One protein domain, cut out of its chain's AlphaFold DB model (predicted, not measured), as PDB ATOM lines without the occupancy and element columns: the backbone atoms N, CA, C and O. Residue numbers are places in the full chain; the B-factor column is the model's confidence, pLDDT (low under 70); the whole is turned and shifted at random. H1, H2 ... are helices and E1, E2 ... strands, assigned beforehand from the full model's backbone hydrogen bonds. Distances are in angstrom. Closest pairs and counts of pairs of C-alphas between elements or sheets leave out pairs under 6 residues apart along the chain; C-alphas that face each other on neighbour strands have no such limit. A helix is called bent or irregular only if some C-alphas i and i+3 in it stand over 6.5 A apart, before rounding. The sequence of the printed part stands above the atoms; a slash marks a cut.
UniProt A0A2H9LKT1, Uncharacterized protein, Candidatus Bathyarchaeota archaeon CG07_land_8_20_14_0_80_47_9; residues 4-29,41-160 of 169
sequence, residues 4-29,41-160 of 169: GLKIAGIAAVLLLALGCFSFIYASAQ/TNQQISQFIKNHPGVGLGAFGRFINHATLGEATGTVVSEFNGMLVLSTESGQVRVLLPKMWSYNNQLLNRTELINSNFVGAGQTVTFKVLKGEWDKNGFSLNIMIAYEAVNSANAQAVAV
ATOM      1  N   GLY A   4     109.130  64.113  51.958       37.34
ATOM      2  CA  GLY A   4     108.301  65.194  52.512       37.34
ATOM      3  C   GLY A   4     108.229  66.464  51.650       37.34
ATOM      4  O   GLY A   4     107.177  67.089  51.575       37.34
ATOM      5  N   LEU A   5     109.295  66.806  50.914       39.38
ATOM      6  CA  LEU A   5     109.325  68.009  50.067       39.38
ATOM      7  C   LEU A   5     108.474  67.848  48.793       39.38
ATOM      8  O   LEU A   5     107.941  68.823  48.269       39.38
ATOM      9  N   LYS A   6     108.315  66.609  48.305       41.00
ATOM     10  CA  LYS A   6     107.446  66.296  47.159       41.00
ATOM     11  C   LYS A   6     105.966  66.381  47.541       41.00
ATOM     12  O   LYS A   6     105.178  66.926  46.780       41.00
ATOM     13  N   ILE A   7     105.612  65.900  48.733       51.53
ATOM     14  CA  ILE A   7     104.227  65.887  49.227       51.53
ATOM     15  C   ILE A   7     103.735  67.313  49.512       51.53
ATOM     16  O   ILE A   7     102.638  67.673  49.095       51.53
ATOM     17  N   ALA A   8     104.566  68.157  50.135       45.53
ATOM     18  CA  ALA A   8     104.216  69.554  50.399       45.53
ATOM     19  C   ALA A   8     104.007  70.369  49.108       45.53
ATOM     20  O   ALA A   8     103.081  71.173  49.027       45.53
ATOM     21  N   GLY A   9     104.826  70.124  48.077       48.62
ATOM     22  CA  GLY A   9     104.663  70.759  46.766       48.62
ATOM     23  C   GLY A   9     103.346  70.376  46.088       48.62
ATOM     24  O   GLY A   9     102.631  71.250  45.609       48.62
ATOM     25  N   ILE A  10     102.987  69.091  46.111       55.50
ATOM     26  CA  ILE A  10     101.727  68.596  45.533       55.50
ATOM     27  C   ILE A  10     100.516  69.161  46.292       55.50
ATOM     28  O   ILE A  10      99.557  69.602  45.666       55.50
ATOM     29  N   ALA A  11     100.572  69.216  47.627       54.41
ATOM     30  CA  ALA A  11      99.489  69.756  48.448       54.41
ATOM     31  C   ALA A  11      99.253  71.259  48.208       54.41
ATOM     32  O   ALA A  11      98.106  71.691  48.107       54.41
ATOM     33  N   ALA A  12     100.318  72.055  48.067       55.97
ATOM     34  CA  ALA A  12     100.204  73.485  47.774       55.97
ATOM     35  C   ALA A  12      99.592  73.750  46.388       55.97
ATOM     36  O   ALA A  12      98.767  74.648  46.240       55.97
ATOM     37  N   VAL A  13      99.956  72.936  45.393       57.75
ATOM     38  CA  VAL A  13      99.405  73.007  44.033       57.75
ATOM     39  C   VAL A  13      97.928  72.600  44.012       57.75
ATOM     40  O   VAL A  13      97.115  73.286  43.393       57.75
ATOM     41  N   LEU A  14      97.548  71.552  44.751       56.62
ATOM     42  CA  LEU A  14      96.142  71.162  44.898       56.62
ATOM     43  C   LEU A  14      95.311  72.258  45.581       56.62
ATOM     44  O   LEU A  14      94.204  72.546  45.141       56.62
ATOM     45  N   LEU A  15      95.846  72.890  46.630       57.94
ATOM     46  CA  LEU A  15      95.180  73.995  47.327       57.94
ATOM     47  C   LEU A  15      95.029  75.238  46.441       57.94
ATOM     48  O   LEU A  15      94.000  75.904  46.515       57.94
ATOM     49  N   LEU A  16      96.012  75.536  45.586       58.47
ATOM     50  CA  LEU A  16      95.920  76.612  44.592       58.47
ATOM     51  C   LEU A  16      94.835  76.322  43.553       58.47
ATOM     52  O   LEU A  16      93.998  77.187  43.304       58.47
ATOM     53  N   ALA A  17      94.803  75.103  43.009       58.81
ATOM     54  CA  ALA A  17      93.764  74.689  42.073       58.81
ATOM     55  C   ALA A  17      92.372  74.788  42.723       58.81
ATOM     56  O   ALA A  17      91.498  75.471  42.192       58.81
ATOM     57  N   LEU A  18      92.182  74.201  43.911       57.12
ATOM     58  CA  LEU A  18      90.917  74.239  44.663       57.12
ATOM     59  C   LEU A  18      90.487  75.666  45.037       57.12
ATOM     60  O   LEU A  18      89.307  76.002  44.934       57.12
ATOM     61  N   GLY A  19      91.438  76.520  45.423       56.16
ATOM     62  CA  GLY A  19      91.203  77.938  45.685       56.16
ATOM     63  C   GLY A  19      90.719  78.693  44.445       56.16
ATOM     64  O   GLY A  19      89.713  79.401  44.511       56.16
ATOM     65  N   CYS A  20      91.360  78.488  43.292       54.03
ATOM     66  CA  CYS A  20      90.937  79.102  42.030       54.03
ATOM     67  C   CYS A  20      89.539  78.631  41.613       54.03
ATOM     68  O   CYS A  20      88.698  79.459  41.259       54.03
ATOM     69  N   PHE A  21      89.253  77.329  41.740       56.03
ATOM     70  CA  PHE A  21      87.912  76.799  41.488       56.03
ATOM     71  C   PHE A  21      86.884  77.529  42.344       56.03
ATOM     72  O   PHE A  21      85.886  78.034  41.834       56.03
ATOM     73  N   SER A  22      87.141  77.672  43.635       51.72
ATOM     74  CA  SER A  22      86.166  78.290  44.514       51.72
ATOM     75  C   SER A  22      85.846  79.750  44.239       51.72
ATOM     76  O   SER A  22      84.713  80.147  44.467       51.72
ATOM     77  N   PHE A  23      86.782  80.542  43.714       51.75
ATOM     78  CA  PHE A  23      86.508  81.940  43.381       51.75
ATOM     79  C   PHE A  23      85.606  82.045  42.142       51.75
ATOM     80  O   PHE A  23      84.666  82.841  42.098       51.75
ATOM     81  N   ILE A  24      85.823  81.158  41.168       53.31
ATOM     82  CA  ILE A  24      84.999  81.025  39.958       53.31
ATOM     83  C   ILE A  24      83.606  80.478  40.308       53.31
ATOM     84  O   ILE A  24      82.610  80.858  39.696       53.31
ATOM     85  N   TYR A  25      83.510  79.621  41.330       52.53
ATOM     86  CA  TYR A  25      82.241  79.073  41.810       52.53
ATOM     87  C   TYR A  25      81.521  79.938  42.853       52.53
ATOM     88  O   TYR A  25      80.302  79.839  42.957       52.53
ATOM     89  N   ALA A  26      82.199  80.791  43.616       45.28
ATOM     90  CA  ALA A  26      81.569  81.639  44.630       45.28
ATOM     91  C   ALA A  26      81.031  82.958  44.050       45.28
ATOM     92  O   ALA A  26      80.097  83.525  44.607       45.28
ATOM     93  N   SER A  27      81.559  83.423  42.913       39.91
ATOM     94  CA  SER A  27      81.290  84.767  42.371       39.91
ATOM     95  C   SER A  27      79.962  84.963  41.618       39.91
ATOM     96  O   SER A  27      79.748  86.023  41.046       39.91
ATOM     97  N   ALA A  28      79.014  84.023  41.677       39.88
ATOM     98  CA  ALA A  28      77.611  84.351  41.397       39.88
ATOM     99  C   ALA A  28      76.691  83.480  42.254       39.88
ATOM    100  O   ALA A  28      76.540  82.269  42.034       39.88
ATOM    101  N   GLN A  29      76.146  84.114  43.286       38.16
ATOM    102  CA  GLN A  29      75.120  83.578  44.156       38.16
ATOM    103  C   GLN A  29      73.760  83.902  43.533       38.16
ATOM    104  O   GLN A  29      73.253  85.006  43.680       38.16
ATOM    105  N   THR A  41      79.929  67.906  45.372       51.28
ATOM    106  CA  THR A  41      81.325  68.347  45.555       51.28
ATOM    107  C   THR A  41      81.441  69.876  45.647       51.28
ATOM    108  O   THR A  41      82.220  70.402  46.438       51.28
ATOM    109  N   ASN A  42      80.575  70.600  44.933       51.25
ATOM    110  CA  ASN A  42      80.487  72.060  44.958       51.25
ATOM    111  C   ASN A  42      79.982  72.622  46.296       51.25
ATOM    112  O   ASN A  42      80.478  73.651  46.757       51.25
ATOM    113  N   GLN A  43      79.032  71.950  46.948       56.06
ATOM    114  CA  GLN A  43      78.577  72.324  48.286       56.06
ATOM    115  C   GLN A  43      79.640  72.023  49.345       56.06
ATOM    116  O   GLN A  43      79.829  72.838  50.243       56.06
ATOM    117  N   GLN A  44      80.391  70.925  49.209       57.53
ATOM    118  CA  GLN A  44      81.489  70.595  50.127       57.53
ATOM    119  C   GLN A  44      82.638  71.608  50.033       57.53
ATOM    120  O   GLN A  44      83.119  72.085  51.058       57.53
ATOM    121  N   ILE A  45      83.034  72.003  48.820       55.22
ATOM    122  CA  ILE A  45      84.065  73.034  48.603       55.22
ATOM    123  C   ILE A  45      83.587  74.393  49.133       55.22
ATOM    124  O   ILE A  45      84.332  75.093  49.821       55.22
ATOM    125  N   SER A  46      82.325  74.751  48.878       57.84
ATOM    126  CA  SER A  46      81.744  76.002  49.383       57.84
ATOM    127  C   SER A  46      81.677  76.027  50.914       57.84
ATOM    128  O   SER A  46      81.998  77.043  51.530       57.84
ATOM    129  N   GLN A  47      81.300  74.913  51.545       59.94
ATOM    130  CA  GLN A  47      81.300  74.768  53.003       59.94
ATOM    131  C   GLN A  47      82.717  74.804  53.580       59.94
ATOM    132  O   GLN A  47      82.949  75.489  54.572       59.94
ATOM    133  N   PHE A  48      83.683  74.144  52.935       61.00
ATOM    134  CA  PHE A  48      85.085  74.181  53.348       61.00
ATOM    135  C   PHE A  48      85.621  75.616  53.401       61.00
ATOM    136  O   PHE A  48      86.323  75.968  54.344       61.00
ATOM    137  N   ILE A  49      85.246  76.463  52.445       57.06
ATOM    138  CA  ILE A  49      85.726  77.851  52.360       57.06
ATOM    139  C   ILE A  49      84.988  78.779  53.299       57.06
ATOM    140  O   ILE A  49      85.625  79.628  53.917       57.06
ATOM    141  N   LYS A  50      83.677  78.582  53.475       59.53
ATOM    142  CA  LYS A  50      82.941  79.248  54.557       59.53
ATOM    143  C   LYS A  50      83.598  78.973  55.911       59.53
ATOM    144  O   LYS A  50      83.701  79.880  56.728       59.53
ATOM    145  N   ASN A  51      84.111  77.759  56.102       64.81
ATOM    146  CA  ASN A  51      84.808  77.361  57.323       64.81
ATOM    147  C   ASN A  51      86.292  77.791  57.355       64.81
ATOM    148  O   ASN A  51      86.902  77.753  58.420       64.81
ATOM    149  N   HIS A  52      86.876  78.224  56.228       59.75
ATOM    150  CA  HIS A  52      88.280  78.650  56.110       59.75
ATOM    151  C   HIS A  52      88.427  79.900  55.211       59.75
ATOM    152  O   HIS A  52      89.050  79.832  54.143       59.75
ATOM    153  N   PRO A  53      87.896  81.065  55.629       56.44
ATOM    154  CA  PRO A  53      87.775  82.258  54.778       56.44
ATOM    155  C   PRO A  53      89.116  82.791  54.240       56.44
ATOM    156  O   PRO A  53      89.166  83.374  53.159       56.44
ATOM    157  N   GLY A  54      90.229  82.545  54.941       59.84
ATOM    158  CA  GLY A  54      91.568  82.967  54.508       59.84
ATOM    159  C   GLY A  54      92.192  82.111  53.396       59.84
ATOM    160  O   GLY A  54      93.114  82.565  52.719       59.84
ATOM    161  N   VAL A  55      91.706  80.884  53.173       64.81
ATOM    162  CA  VAL A  55      92.320  79.951  52.211       64.81
ATOM    163  C   VAL A  55      91.990  80.346  50.772       64.81
ATOM    164  O   VAL A  55      92.889  80.383  49.934       64.81
ATOM    165  N   GLY A  56      90.731  80.699  50.493       63.38
ATOM    166  CA  GLY A  56      90.289  81.102  49.152       63.38
ATOM    167  C   GLY A  56      90.934  82.410  48.690       63.38
ATOM    168  O   GLY A  56      91.522  82.461  47.610       63.38
ATOM    169  N   LEU A  57      90.915  83.439  49.544       67.75
ATOM    170  CA  LEU A  57      91.549  84.732  49.254       67.75
ATOM    171  C   LEU A  57      93.073  84.610  49.128       67.75
ATOM    172  O   LEU A  57      93.662  85.185  48.217       67.75
ATOM    173  N   GLY A  58      93.719  83.820  49.990       71.38
ATOM    174  CA  GLY A  58      95.166  83.604  49.926       71.38
ATOM    175  C   GLY A  58      95.620  82.788  48.710       71.38
ATOM    176  O   GLY A  58      96.745  82.962  48.238       71.38
ATOM    177  N   ALA A  59      94.779  81.886  48.198       70.25
ATOM    178  CA  ALA A  59      95.043  81.160  46.958       70.25
ATOM    179  C   ALA A  59      94.827  82.055  45.731       70.25
ATOM    180  O   ALA A  59      95.694  82.103  44.863       70.25
ATOM    181  N   PHE A  60      93.730  82.819  45.698       73.38
ATOM    182  CA  PHE A  60      93.458  83.773  44.624       73.38
ATOM    183  C   PHE A  60      94.517  84.881  44.554       73.38
ATOM    184  O   PHE A  60      95.033  85.163  43.480       73.38
ATOM    185  N   GLY A  61      94.940  85.442  45.691       77.12
ATOM    186  CA  GLY A  61      96.028  86.425  45.720       77.12
ATOM    187  C   GLY A  61      97.345  85.862  45.176       77.12
ATOM    188  O   GLY A  61      98.034  86.517  44.400       77.12
ATOM    189  N   ARG A  62      97.675  84.605  45.502       79.06
ATOM    190  CA  ARG A  62      98.847  83.925  44.927       79.06
ATOM    191  C   ARG A  62      98.709  83.656  43.431       79.06
ATOM    192  O   ARG A  62      99.715  83.759  42.732       79.06
ATOM    193  N   PHE A  63      97.504  83.324  42.966       82.50
ATOM    194  CA  PHE A  63      97.187  83.198  41.545       82.50
ATOM    195  C   PHE A  63      97.445  84.521  40.824       82.50
ATOM    196  O   PHE A  63      98.265  84.546  39.917       82.50
ATOM    197  N   ILE A  64      96.832  85.618  41.280       81.19
ATOM    198  CA  ILE A  64      96.957  86.936  40.642       81.19
ATOM    199  C   ILE A  64      98.413  87.415  40.607       81.19
ATOM    200  O   ILE A  64      98.851  87.927  39.585       81.19
ATOM    201  N   ASN A  65      99.202  87.158  41.654       83.50
ATOM    202  CA  ASN A  65     100.626  87.523  41.678       83.50
ATOM    203  C   ASN A  65     101.487  86.814  40.614       83.50
ATOM    204  O   ASN A  65     102.600  87.257  40.352       83.50
ATOM    205  N   HIS A  66     101.007  85.708  40.043       82.56
ATOM    206  CA  HIS A  66     101.685  84.969  38.971       82.56
ATOM    207  C   HIS A  66     100.864  84.953  37.680       82.56
ATOM    208  O   HIS A  66     101.235  84.269  36.727       82.56
ATOM    209  N   ALA A  67      99.728  85.653  37.658       87.25
ATOM    210  CA  ALA A  67      98.847  85.666  36.513       87.25
ATOM    211  C   ALA A  67      99.354  86.686  35.498       87.25
ATOM    212  O   ALA A  67      99.636  87.835  35.832       87.25
ATOM    213  N   THR A  68      99.406  86.275  34.242       91.19
ATOM    214  CA  THR A  68      99.599  87.175  33.111       91.19
ATOM    215  C   THR A  68      98.333  87.207  32.271       91.19
ATOM    216  O   THR A  68      97.529  86.269  32.282       91.19
ATOM    217  N   LEU A  69      98.150  88.284  31.511       92.81
ATOM    218  CA  LEU A  69      97.156  88.287  30.446       92.81
ATOM    219  C   LEU A  69      97.631  87.356  29.326       92.81
ATOM    220  O   LEU A  69      98.825  87.267  29.039       92.81
ATOM    221  N   GLY A  70      96.695  86.646  28.715       93.00
ATOM    222  CA  GLY A  70      96.964  85.790  27.573       93.00
ATOM    223  C   GLY A  70      95.708  85.529  26.761       93.00
ATOM    224  O   GLY A  70      94.615  85.980  27.113       93.00
ATOM    225  N   GLU A  71      95.874  84.763  25.691       95.75
ATOM    226  CA  GLU A  71      94.782  84.343  24.821       95.75
ATOM    227  C   GLU A  71      94.794  82.826  24.638       95.75
ATOM    228  O   GLU A  71      95.847  82.184  24.640       95.75
ATOM    229  N   ALA A  72      93.603  82.252  24.501       96.19
ATOM    230  CA  ALA A  72      93.399  80.847  24.197       96.19
ATOM    231  C   ALA A  72      92.387  80.728  23.057       96.19
ATOM    232  O   ALA A  72      91.188  80.934  23.257       96.19
ATOM    233  N   THR A  73      92.877  80.385  21.868       97.50
ATOM    234  CA  THR A  73      92.054  80.178  20.672       97.50
ATOM    235  C   THR A  73      91.956  78.699  20.355       97.50
ATOM    236  O   THR A  73      92.965  77.995  20.321       97.50
ATOM    237  N   GLY A  74      90.742  78.221  20.099       97.31
ATOM    238  CA  GLY A  74      90.537  76.845  19.679       97.31
ATOM    239  C   GLY A  74      89.079  76.493  19.432       97.31
ATOM    240  O   GLY A  74      88.167  77.290  19.655       97.31
ATOM    241  N   THR A  75      88.871  75.264  18.976       97.62
ATOM    242  CA  THR A  75      87.545  74.678  18.783       97.62
ATOM    243  C   THR A  75      87.083  74.001  20.064       97.62
ATOM    244  O   THR A  75      87.792  73.158  20.611       97.62
ATOM    245  N   VAL A  76      85.887  74.325  20.542       96.38
ATOM    246  CA  VAL A  76      85.297  73.696  21.726       96.38
ATOM    247  C   VAL A  76      85.024  72.219  21.444       96.38
ATOM    248  O   VAL A  76      84.251  71.879  20.552       96.38
ATOM    249  N   VAL A  77      85.638  71.332  22.222       96.12
ATOM    250  CA  VAL A  77      85.454  69.876  22.116       96.12
ATOM    251  C   VAL A  77      84.417  69.388  23.117       96.12
ATOM    252  O   VAL A  77      83.572  68.559  22.790       96.12
ATOM    253  N   SER A  78      84.487  69.887  24.349       93.31
ATOM    254  CA  SER A  78      83.583  69.496  25.424       93.31
ATOM    255  C   SER A  78      83.514  70.553  26.518       93.31
ATOM    256  O   SER A  78      84.383  71.422  26.634       93.31
ATOM    257  N   GLU A  79      82.478  70.442  27.342       88.44
ATOM    258  CA  GLU A  79      82.342  71.158  28.601       88.44
ATOM    259  C   GLU A  79      82.330  70.158  29.756       88.44
ATOM    260  O   GLU A  79      81.801  69.051  29.638       88.44
ATOM    261  N   PHE A  80      82.947  70.539  30.869       81.88
ATOM    262  CA  PHE A  80      82.828  69.810  32.119       81.88
ATOM    263  C   PHE A  80      82.927  70.766  33.297       81.88
ATOM    264  O   PHE A  80      83.988  71.347  33.529       81.88
ATOM    265  N   ASN A  81      81.853  70.883  34.082       82.44
ATOM    266  CA  ASN A  81      81.844  71.665  35.317       82.44
ATOM    267  C   ASN A  81      82.448  73.063  35.108       82.44
ATOM    268  O   ASN A  81      83.404  73.475  35.757       82.44
ATOM    269  N   GLY A  82      81.927  73.796  34.135       82.94
ATOM    270  CA  GLY A  82      82.349  75.161  33.880       82.94
ATOM    271  C   GLY A  82      83.707  75.368  33.256       82.94
ATOM    272  O   GLY A  82      84.199  76.494  33.242       82.94
ATOM    273  N   MET A  83      84.302  74.298  32.769       90.19
ATOM    274  CA  MET A  83      85.546  74.311  32.040       90.19
ATOM    275  C   MET A  83      85.259  73.879  30.612       90.19
ATOM    276  O   MET A  83      84.658  72.825  30.402       90.19
ATOM    277  N   LEU A  84      85.713  74.659  29.638       94.12
ATOM    278  CA  LEU A  84      85.741  74.217  28.250       94.12
ATOM    279  C   LEU A  84      87.079  73.562  27.949       94.12
ATOM    280  O   LEU A  84      88.138  74.047  28.359       94.12
ATOM    281  N   VAL A  85      87.019  72.461  27.211       95.81
ATOM    282  CA  VAL A  85      88.181  71.844  26.582       95.81
ATOM    283  C   VAL A  85      88.235  72.347  25.149       95.81
ATOM    284  O   VAL A  85      87.319  72.091  24.369       95.81
ATOM    285  N   LEU A  86      89.306  73.056  24.806       97.25
ATOM    286  CA  LEU A  86      89.527  73.574  23.460       97.25
ATOM    287  C   LEU A  86      90.571  72.715  22.756       97.25
ATOM    288  O   LEU A  86      91.643  72.471  23.311       97.25
ATOM    289  N   SER A  87      90.271  72.284  21.536       97.75
ATOM    290  CA  SER A  87      91.263  71.761  20.605       97.75
ATOM    291  C   SER A  87      91.973  72.927  19.937       97.75
ATOM    292  O   SER A  87      91.338  73.810  19.366       97.75
ATOM    293  N   THR A  88      93.292  72.905  19.999       96.00
ATOM    294  CA  THR A  88      94.209  73.902  19.448       96.00
ATOM    295  C   THR A  88      95.226  73.191  18.559       96.00
ATOM    296  O   THR A  88      95.304  71.960  18.562       96.00
ATOM    297  N   GLU A  89      96.048  73.944  17.835       93.31
ATOM    298  CA  GLU A  89      97.121  73.373  17.009       93.31
ATOM    299  C   GLU A  89      98.160  72.592  17.831       93.31
ATOM    300  O   GLU A  89      98.733  71.616  17.351       93.31
ATOM    301  N   SER A  90      98.378  72.984  19.090       91.69
ATOM    302  CA  SER A  90      99.361  72.375  19.995       91.69
ATOM    303  C   SER A  90      98.773  71.293  20.910       91.69
ATOM    304  O   SER A  90      99.467  70.766  21.780       91.69
ATOM    305  N   GLY A  91      97.500  70.933  20.719       94.12
ATOM    306  CA  GLY A  91      96.791  69.943  21.528       94.12
ATOM    307  C   GLY A  91      95.576  70.537  22.232       94.12
ATOM    308  O   GLY A  91      94.879  71.379  21.675       94.12
ATOM    309  N   GLN A  92      95.281  70.080  23.450       95.50
ATOM    310  CA  GLN A  92      94.085  70.508  24.179       95.50
ATOM    311  C   GLN A  92      94.407  71.418  25.361       95.50
ATOM    312  O   GLN A  92      95.147  71.024  26.266       95.50
ATOM    313  N   VAL A  93      93.738  72.566  25.422       95.19
ATOM    314  CA  VAL A  93      93.781  73.474  26.576       95.19
ATOM    315  C   VAL A  93      92.450  73.473  27.318       95.19
ATOM    316  O   VAL A  93      91.411  73.098  26.773       95.19
ATOM    317  N   ARG A  94      92.493  73.835  28.601       94.94
ATOM    318  CA  ARG A  94      91.319  73.910  29.472       94.94
ATOM    319  C   ARG A  94      91.140  75.351  29.912       94.94
ATOM    320  O   ARG A  94      92.068  75.932  30.468       94.94
ATOM    321  N   VAL A  95      89.954  75.898  29.683       95.25
ATOM    322  CA  VAL A  95      89.621  77.283  30.025       95.25
ATOM    323  C   VAL A  95      88.448  77.283  30.990       95.25
ATOM    324  O   VAL A  95      87.385  76.744  30.687       95.25
ATOM    325  N   LEU A  96      88.645  77.866  32.169       93.38
ATOM    326  CA  LEU A  96      87.598  78.017  33.170       93.38
ATOM    327  C   LEU A  96      86.724  79.220  32.824       93.38
ATOM    328  O   LEU A  96      87.236  80.314  32.588       93.38
ATOM    329  N   LEU A  97      85.406  79.024  32.845       92.00
ATOM    330  CA  LEU A  97      84.436  80.084  32.612       92.00
ATOM    331  C   LEU A  97      83.831  80.564  33.931       92.00
ATOM    332  O   LEU A  97      83.249  79.765  34.684       92.00
ATOM    333  N   PRO A  98      83.848  81.883  34.171       91.12
ATOM    334  CA  PRO A  98      82.986  82.522  35.149       91.12
ATOM    335  C   PRO A  98      81.519  82.127  34.973       91.12
ATOM    336  O   PRO A  98      81.081  81.662  33.915       91.12
ATOM    337  N   LYS A  99      80.759  82.257  36.058       88.00
ATOM    338  CA  LYS A  99      79.358  81.828  36.104       88.00
ATOM    339  C   LYS A  99      78.430  82.683  35.246       88.00
ATOM    340  O   LYS A  99      77.447  82.145  34.752       88.00
ATOM    341  N   MET A 100      78.732  83.971  35.107       91.25
ATOM    342  CA  MET A 100      77.880  84.965  34.460       91.25
ATOM    343  C   MET A 100      78.657  85.716  33.387       91.25
ATOM    344  O   MET A 100      79.831  86.040  33.574       91.25
ATOM    345  N   TRP A 101      77.978  86.005  32.285       95.31
ATOM    346  CA  TRP A 101      78.529  86.661  31.111       95.31
ATOM    347  C   TRP A 101      77.541  87.691  30.576       95.31
ATOM    348  O   TRP A 101      76.339  87.445  30.534       95.31
ATOM    349  N   SER A 102      78.053  88.842  30.159       95.25
ATOM    350  CA  SER A 102      77.314  89.805  29.357       95.25
ATOM    351  C   SER A 102      77.519  89.474  27.882       95.25
ATOM    352  O   SER A 102      78.654  89.453  27.405       95.25
ATOM    353  N   TYR A 103      76.430  89.199  27.171       95.00
ATOM    354  CA  TYR A 103      76.420  88.934  25.734       95.00
ATOM    355  C   TYR A 103      75.164  89.560  25.128       95.00
ATOM    356  O   TYR A 103      74.072  89.357  25.652       95.00
ATOM    357  N   ASN A 104      75.304  90.348  24.055       92.31
ATOM    358  CA  ASN A 104      74.188  91.056  23.406       92.31
ATOM    359  C   ASN A 104      73.279  91.816  24.395       92.31
ATOM    360  O   ASN A 104      72.056  91.709  24.340       92.31
ATOM    361  N   ASN A 105      73.883  92.553  25.337       89.44
ATOM    362  CA  ASN A 105      73.186  93.306  26.392       89.44
ATOM    363  C   ASN A 105      72.327  92.445  27.340       89.44
ATOM    364  O   ASN A 105      71.523  92.982  28.101       89.44
ATOM    365  N   GLN A 106      72.513  91.127  27.333       94.12
ATOM    366  CA  GLN A 106      71.859  90.192  28.236       94.12
ATOM    367  C   GLN A 106      72.873  89.590  29.201       94.12
ATOM    368  O   GLN A 106      74.038  89.381  28.862       94.12
ATOM    369  N   LEU A 107      72.412  89.315  30.418       94.56
ATOM    370  CA  LEU A 107      73.155  88.523  31.383       94.56
ATOM    371  C   LEU A 107      72.795  87.060  31.179       94.56
ATOM    372  O   LEU A 107      71.660  86.667  31.427       94.56
ATOM    373  N   LEU A 108      73.772  86.280  30.735       93.69
ATOM    374  CA  LEU A 108      73.652  84.844  30.567       93.69
ATOM    375  C   LEU A 108      74.461  84.144  31.648       93.69
ATOM    376  O   LEU A 108      75.619  84.492  31.907       93.69
ATOM    377  N   ASN A 109      73.879  83.121  32.258       91.56
ATOM    378  CA  ASN A 109      74.676  82.160  32.995       91.56
ATOM    379  C   ASN A 109      75.510  81.312  32.020       91.56
ATOM    380  O   ASN A 109      75.283  81.277  30.810       91.56
ATOM    381  N   ARG A 110      76.508  80.609  32.546       88.88
ATOM    382  CA  ARG A 110      77.429  79.810  31.734       88.88
ATOM    383  C   ARG A 110      76.722  78.794  30.831       88.88
ATOM    384  O   ARG A 110      77.098  78.653  29.671       88.88
ATOM    385  N   THR A 111      75.719  78.096  31.357       88.38
ATOM    386  CA  THR A 111      74.951  77.093  30.607       88.38
ATOM    387  C   THR A 111      74.197  77.746  29.453       88.38
ATOM    388  O   THR A 111      74.210  77.232  28.340       88.38
ATOM    389  N   GLU A 112      73.592  78.910  29.690       91.94
ATOM    390  CA  GLU A 112      72.920  79.699  28.654       91.94
ATOM    391  C   GLU A 112      73.904  80.183  27.586       91.94
ATOM    392  O   GLU A 112      73.616  80.051  26.399       91.94
ATOM    393  N   LEU A 113      75.090  80.666  27.973       92.62
ATOM    394  CA  LEU A 113      76.119  81.088  27.020       92.62
ATOM    395  C   LEU A 113      76.563  79.923  26.116       92.62
ATOM    396  O   LEU A 113      76.661  80.089  24.901       92.62
ATOM    397  N   ILE A 114      76.776  78.732  26.680       89.69
ATOM    398  CA  ILE A 114      77.131  77.525  25.915       89.69
ATOM    399  C   ILE A 114      75.993  77.121  24.971       89.69
ATOM    400  O   ILE A 114      76.231  76.862  23.791       89.69
ATOM    401  N   ASN A 115      74.753  77.132  25.465       87.44
ATOM    402  CA  ASN A 115      73.573  76.750  24.691       87.44
ATOM    403  C   ASN A 115      73.163  77.802  23.645       87.44
ATOM    404  O   ASN A 115      72.422  77.482  22.720       87.44
ATOM    405  N   SER A 116      73.658  79.039  23.746       84.88
ATOM    406  CA  SER A 116      73.394  80.127  22.789       84.88
ATOM    407  C   SER A 116      74.156  80.003  21.459       84.88
ATOM    408  O   SER A 116      74.157  80.938  20.661       84.88
ATOM    409  N   ASN A 117      74.835  78.873  21.218       82.50
ATOM    410  CA  ASN A 117      75.797  78.652  20.128       82.50
ATOM    411  C   ASN A 117      77.020  79.585  20.150       82.50
ATOM    412  O   ASN A 117      77.812  79.565  19.212       82.50
ATOM    413  N   PHE A 118      77.221  80.372  21.209       92.12
ATOM    414  CA  PHE A 118      78.386  81.246  21.323       92.12
ATOM    415  C   PHE A 118      79.679  80.449  21.570       92.12
ATOM    416  O   PHE A 118      80.674  80.647  20.877       92.12
ATOM    417  N   VAL A 119      79.648  79.517  22.533       91.06
ATOM    418  CA  VAL A 119      80.780  78.648  22.941       91.06
ATOM    419  C   VAL A 119      80.369  77.173  23.050       91.06
ATOM    420  O   VAL A 119      80.868  76.427  23.890       91.06
ATOM    421  N   GLY A 120      79.418  76.751  22.216       88.06
ATOM    422  CA  GLY A 120      78.981  75.355  22.127       88.06
ATOM    423  C   GLY A 120      80.030  74.442  21.482       88.06
ATOM    424  O   GLY A 120      80.976  74.910  20.849       88.06
ATOM    425  N   ALA A 121      79.851  73.125  21.604       91.38
ATOM    426  CA  ALA A 121      80.730  72.148  20.958       91.38
ATOM    427  C   ALA A 121      80.820  72.380  19.436       91.38
ATOM    428  O   ALA A 121      79.824  72.665  18.774       91.38
ATOM    429  N   GLY A 122      82.032  72.275  18.890       92.94
ATOM    430  CA  GLY A 122      82.347  72.550  17.488       92.94
ATOM    431  C   GLY A 122      82.563  74.030  17.151       92.94
ATOM    432  O   GLY A 122      83.046  74.328  16.061       92.94
ATOM    433  N   GLN A 123      82.261  74.963  18.060       94.44
ATOM    434  CA  GLN A 123      82.498  76.386  17.820       94.44
ATOM    435  C   GLN A 123      83.969  76.738  18.013       94.44
ATOM    436  O   GLN A 123      84.608  76.282  18.962       94.44
ATOM    437  N   THR A 124      84.501  77.573  17.124       96.12
ATOM    438  CA  THR A 124      85.819  78.185  17.315       96.12
ATOM    439  C   THR A 124      85.657  79.510  18.039       96.12
ATOM    440  O   THR A 124      84.853  80.354  17.642       96.12
ATOM    441  N   VAL A 125      86.427  79.671  19.108       97.19
ATOM    442  CA  VAL A 125      86.379  80.826  19.999       97.19
ATOM    443  C   VAL A 125      87.794  81.212  20.409       97.19
ATOM    444  O   VAL A 125      88.659  80.355  20.601       97.19
ATOM    445  N   THR A 126      88.008  82.511  20.566       98.06
ATOM    446  CA  THR A 126      89.190  83.092  21.195       98.06
ATOM    447  C   THR A 126      88.793  83.639  22.555       98.06
ATOM    448  O   THR A 126      87.944  84.524  22.647       98.06
ATOM    449  N   PHE A 127      89.400  83.127  23.620       97.56
ATOM    450  CA  PHE A 127      89.251  83.677  24.962       97.56
ATOM    451  C   PHE A 127      90.425  84.579  25.299       97.56
ATOM    452  O   PHE A 127      91.571  84.160  25.144       97.56
ATOM    453  N   LYS A 128      90.150  85.749  25.875       96.50
ATOM    454  CA  LYS A 128      91.145  86.433  26.701       96.50
ATOM    455  C   LYS A 128      91.087  85.856  28.107       96.50
ATOM    456  O   LYS A 128      90.006  85.712  28.690       96.50
ATOM    457  N   VAL A 129      92.250  85.502  28.638       95.00
ATOM    458  CA  VAL A 129      92.376  84.748  29.885       95.00
ATOM    459  C   VAL A 129      93.357  85.403  30.850       95.00
ATOM    460  O   VAL A 129      94.367  85.980  30.446       95.00
ATOM    461  N   LEU A 130      93.073  85.272  32.144       93.06
ATOM    462  CA  LEU A 130      94.091  85.339  33.184       93.06
ATOM    463  C   LEU A 130      94.758  83.969  33.253       93.06
ATOM    464  O   LEU A 130      94.101  82.966  33.553       93.06
ATOM    465  N   LYS A 131      96.050  83.930  32.941       92.62
ATOM    466  CA  LYS A 131      96.849  82.716  32.824       92.62
ATOM    467  C   LYS A 131      97.834  82.649  33.982       92.62
ATOM    468  O   LYS A 131      98.718  83.488  34.076       92.62
ATOM    469  N   GLY A 132      97.687  81.655  34.848       89.81
ATOM    470  CA  GLY A 132      98.670  81.338  35.878       89.81
ATOM    471  C   GLY A 132      99.516  80.141  35.462       89.81
ATOM    472  O   GLY A 132      98.961  79.116  35.053       89.81
ATOM    473  N   GLU A 133     100.838  80.260  35.577       87.19
ATOM    474  CA  GLU A 133     101.786  79.183  35.275       87.19
ATOM    475  C   GLU A 133     102.699  78.900  36.465       87.19
ATOM    476  O   GLU A 133     103.271  79.809  37.069       87.19
ATOM    477  N   TRP A 134     102.836  77.617  36.801       85.75
ATOM    478  CA  TRP A 134     103.742  77.149  37.843       85.75
ATOM    479  C   TRP A 134     104.534  75.953  37.355       85.75
ATOM    480  O   TRP A 134     103.978  74.877  37.125       85.75
ATOM    481  N   ASP A 135     105.849  76.114  37.314       86.31
ATOM    482  CA  ASP A 135     106.766  75.025  37.022       86.31
ATOM    483  C   ASP A 135     107.331  74.442  38.313       86.31
ATOM    484  O   ASP A 135     107.873  75.140  39.179       86.31
ATOM    485  N   LYS A 136     107.223  73.119  38.461       83.38
ATOM    486  CA  LYS A 136     107.820  72.417  39.594       83.38
ATOM    487  C   LYS A 136     108.278  71.023  39.207       83.38
ATOM    488  O   LYS A 136     107.493  70.200  38.772       83.38
ATOM    489  N   ASN A 137     109.548  70.713  39.482       81.12
ATOM    490  CA  ASN A 137     110.100  69.351  39.490       81.12
ATOM    491  C   ASN A 137     109.636  68.454  38.317       81.12
ATOM    492  O   ASN A 137     109.174  67.336  38.548       81.12
ATOM    493  N   GLY A 138     109.771  68.933  37.077       81.94
ATOM    494  CA  GLY A 138     109.463  68.151  35.874       81.94
ATOM    495  C   GLY A 138     107.991  68.136  35.454       81.94
ATOM    496  O   GLY A 138     107.647  67.386  34.547       81.94
ATOM    497  N   PHE A 139     107.131  68.949  36.074       79.69
ATOM    498  CA  PHE A 139     105.794  69.240  35.560       79.69
ATOM    499  C   PHE A 139     105.522  70.747  35.544       79.69
ATOM    500  O   PHE A 139     106.102  71.504  36.327       79.69
ATOM    501  N   SER A 140     104.611  71.146  34.661       83.94
ATOM    502  CA  SER A 140     104.058  72.493  34.587       83.94
ATOM    503  C   SER A 140     102.558  72.417  34.844       83.94
ATOM    504  O   SER A 140     101.881  71.524  34.322       83.94
ATOM    505  N   LEU A 141     102.043  73.310  35.684       84.00
ATOM    506  CA  LEU A 141     100.612  73.524  35.850       84.00
ATOM    507  C   LEU A 141     100.243  74.856  35.212       84.00
ATOM    508  O   LEU A 141     100.801  75.893  35.565       84.00
ATOM    509  N   ASN A 142      99.231  74.811  34.356       87.25
ATOM    510  CA  ASN A 142      98.619  75.984  33.770       87.25
ATOM    511  C   ASN A 142      97.152  76.089  34.213       87.25
ATOM    512  O   ASN A 142      96.414  75.101  34.165       87.25
ATOM    513  N   ILE A 143      96.739  77.279  34.643       89.88
ATOM    514  CA  ILE A 143      95.343  77.617  34.927       89.88
ATOM    515  C   ILE A 143      94.960  78.809  34.053       89.88
ATOM    516  O   ILE A 143      95.602  79.854  34.132       89.88
ATOM    517  N   MET A 144      93.884  78.677  33.274       93.56
ATOM    518  CA  MET A 144      93.319  79.765  32.473       93.56
ATOM    519  C   MET A 144      91.908  80.089  32.953       93.56
ATOM    520  O   MET A 144      91.041  79.214  32.967       93.56
ATOM    521  N   ILE A 145      91.674  81.346  33.320       92.88
ATOM    522  CA  ILE A 145      90.350  81.866  33.676       92.88
ATOM    523  C   ILE A 145      89.952  82.879  32.611       92.88
ATOM    524  O   ILE A 145      90.605  83.913  32.478       92.88
ATOM    525  N   ALA A 146      88.904  82.583  31.847       95.12
ATOM    526  CA  ALA A 146      88.421  83.498  30.824       95.12
ATOM    527  C   ALA A 146      87.749  84.724  31.441       95.12
ATOM    528  O   ALA A 146      87.007  84.606  32.417       95.12
ATOM    529  N   TYR A 147      87.982  85.884  30.835       94.50
ATOM    530  CA  TYR A 147      87.291  87.125  31.184       94.50
ATOM    531  C   TYR A 147      86.660  87.827  29.976       94.50
ATOM    532  O   TYR A 147      85.701  88.572  30.140       94.50
ATOM    533  N   GLU A 148      87.118  87.528  28.760       96.00
ATOM    534  CA  GLU A 148      86.439  87.890  27.516       96.00
ATOM    535  C   GLU A 148      86.485  86.715  26.544       96.00
ATOM    536  O   GLU A 148      87.387  85.878  26.598       96.00
ATOM    537  N   ALA A 149      85.516  86.666  25.641       97.25
ATOM    538  CA  ALA A 149      85.420  85.663  24.598       97.25
ATOM    539  C   ALA A 149      84.948  86.308  23.294       97.25
ATOM    540  O   ALA A 149      84.051  87.150  23.311       97.25
ATOM    541  N   VAL A 150      85.533  85.893  22.174       97.75
ATOM    542  CA  VAL A 150      85.173  86.327  20.823       97.75
ATOM    543  C   VAL A 150      84.962  85.087  19.964       97.75
ATOM    544  O   VAL A 150      85.868  84.261  19.835       97.75
ATOM    545  N   ASN A 151      83.762  84.922  19.411       95.38
ATOM    546  CA  ASN A 151      83.452  83.788  18.539       95.38
ATOM    547  C   ASN A 151      83.848  84.066  17.075       95.38
ATOM    548  O   ASN A 151      84.264  85.167  16.718       95.38
ATOM    549  N   SER A 152      83.678  83.073  16.202       92.56
ATOM    550  CA  SER A 152      83.980  83.187  14.764       92.56
ATOM    551  C   SER A 152      83.178  84.262  14.018       92.56
ATOM    552  O   SER A 152      83.602  84.710  12.955       92.56
ATOM    553  N   ALA A 153      82.040  84.699  14.565       93.69
ATOM    554  CA  ALA A 153      81.234  85.794  14.030       93.69
ATOM    555  C   ALA A 153      81.677  87.178  14.552       93.69
ATOM    556  O   ALA A 153      80.969  88.161  14.341       93.69
ATOM    557  N   ASN A 154      82.820  87.264  15.246       93.81
ATOM    558  CA  ASN A 154      83.311  88.454  15.951       93.81
ATOM    559  C   ASN A 154      82.343  88.998  17.013       93.81
ATOM    560  O   ASN A 154      82.455  90.151  17.429       93.81
ATOM    561  N   ALA A 155      81.399  88.180  17.476       95.50
ATOM    562  CA  ALA A 155      80.544  88.551  18.586       95.50
ATOM    563  C   ALA A 155      81.329  88.396  19.895       95.50
ATOM    564  O   ALA A 155      82.063  87.419  20.071       95.50
ATOM    565  N   GLN A 156      81.166  89.353  20.809       96.69
ATOM    566  CA  GLN A 156      81.918  89.416  22.060       96.69
ATOM    567  C   GLN A 156      81.021  89.096  23.256       96.69
ATOM    568  O   GLN A 156      79.914  89.623  23.373       96.69
ATOM    569  N   ALA A 157      81.533  88.274  24.167       96.88
ATOM    570  CA  ALA A 157      80.973  88.075  25.495       96.88
ATOM    571  C   ALA A 157      82.015  88.463  26.550       96.88
ATOM    572  O   ALA A 157      83.198  88.148  26.410       96.88
ATOM    573  N   VAL A 158      81.577  89.133  27.615       95.75
ATOM    574  CA  VAL A 158      82.447  89.614  28.700       95.75
ATOM    575  C   VAL A 158      82.000  88.992  30.014       95.75
ATOM    576  O   VAL A 158      80.811  88.998  30.331       95.75
ATOM    577  N   ALA A 159      82.928  88.436  30.784       94.31
ATOM    578  CA  ALA A 159      82.607  87.858  32.079       94.31
ATOM    579  C   ALA A 159      82.160  88.942  33.068       94.31
ATOM    580  O   ALA A 159      82.765  90.008  33.167       94.31
ATOM    581  N   VAL A 160      81.126  88.643  33.853       91.31
ATOM    582  CA  VAL A 160      80.690  89.521  34.945       91.31
ATOM    583  C   VAL A 160      81.491  89.164  36.189       91.31
ATOM    584  O   VAL A 160      81.229  88.153  36.844       91.31
TER     585      VAL A 160
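What this domain is: This is residues 4 to 29 and 41 to 160 of the 169 residues of an uncharacterized protein of Candidatus Bathyarchaeota archaeon CG07_land_8_20_14_0_80_47_9 (UniProt A0A2H9LKT1). What does the domain look like? One strongly twisted sheet is folded back on itself at E1, with E3 and E2 facing E6, E7, E8, E4 and E5, and it curls round the short H4. The long H1 runs over the hairpin of E6 and E7, and H2 and H3 pack on H1 at its residues 18 to 26 and 15 to 23. What is it made of? The 146 printed residues hold, in order, H1 H2 H3 E1 E2 E3 E4 E5 H4 E6 E7 E8, a mixed class, and the antiparallel sheet runs E3 E2 E1 E6 E7 E8 E4 E5. How compact is it? It is compact, with a radius of gyration of the C-alphas of 15.8 A and spans of 51 by 36 by 25 A.

Where its parts are: Where are the helices? H1 is residues 4 to 26, 32.4 A long, from C-alpha 4 at (108.301, 65.194, 52.512); H2 is 41 to 50, H3 53 to 64, 17.5 A, and H4 110 to 115. Where are the strands? E1 is residues 67 to 80, 23.0 A, E2 83 to 88, E3 91 to 96, E4 100 to 103 and E5 106 to 109. E6 is 124 to 136, 31.8 A, E7 139 to 151, 31.6 A, and E8 156 to 159, ending at C-alpha 159 at (82.607, 87.858, 32.079).

How they stand to each other: How do the helices stand? H1 touches H3, about perpendicular at 84 degrees, with the C-alphas of Gly 19 and Gly 56 closest at 4.8 A, and touches H2, closest at Ser 22 and Ser 46, 7.0 A. H1 is on the sheet at a height of 9.8 A; H3, on the same face, stands up from it at 74 degrees. Every O i to N i+4 pair is within hydrogen-bond range in H1, H2 and H4, and 7 of 8 in H3. How is the sheet joined and folded? Within hydrogen-bond range are N 84 and O 95 of E2 and E3, 2.9 A, N 77 and O 85 of E1 and E2, 2.8 A, and N 70 and O 129 of E1 and E6, 3.0 A. So are N 130 and O 145 of E6 and E7, 2.8 A, N 149 and O 157 of E7 and E8, 2.9 A, N 102 and O 158 of E4 and E8, 2.8 A, and N 101 and O 108 of E4 and E5, 2.8 A. E1 bends by 115 degrees at residue 77 as the hinge of this folded sheet, one sheet bent back into two leaves, and E1 E2 E3 and E6 E7 E8 are meanders, each strand the antiparallel neighbour of the one before.

The domain as a whole: How far does it reach? The two C-alphas farthest apart, those of Gly 4 and Asn 105, are 52.0 A apart. Is anything missing or long? Residues 30 to 40 are not printed, and C-alphas 29 and 41 are 16.5 A apart across the cut; of the links printed whole, none is long. Where is confidence low? Residues 4 to 29 and 41 to 57 are under 70 in pLDDT, against a mean of 80.0 for the printed part.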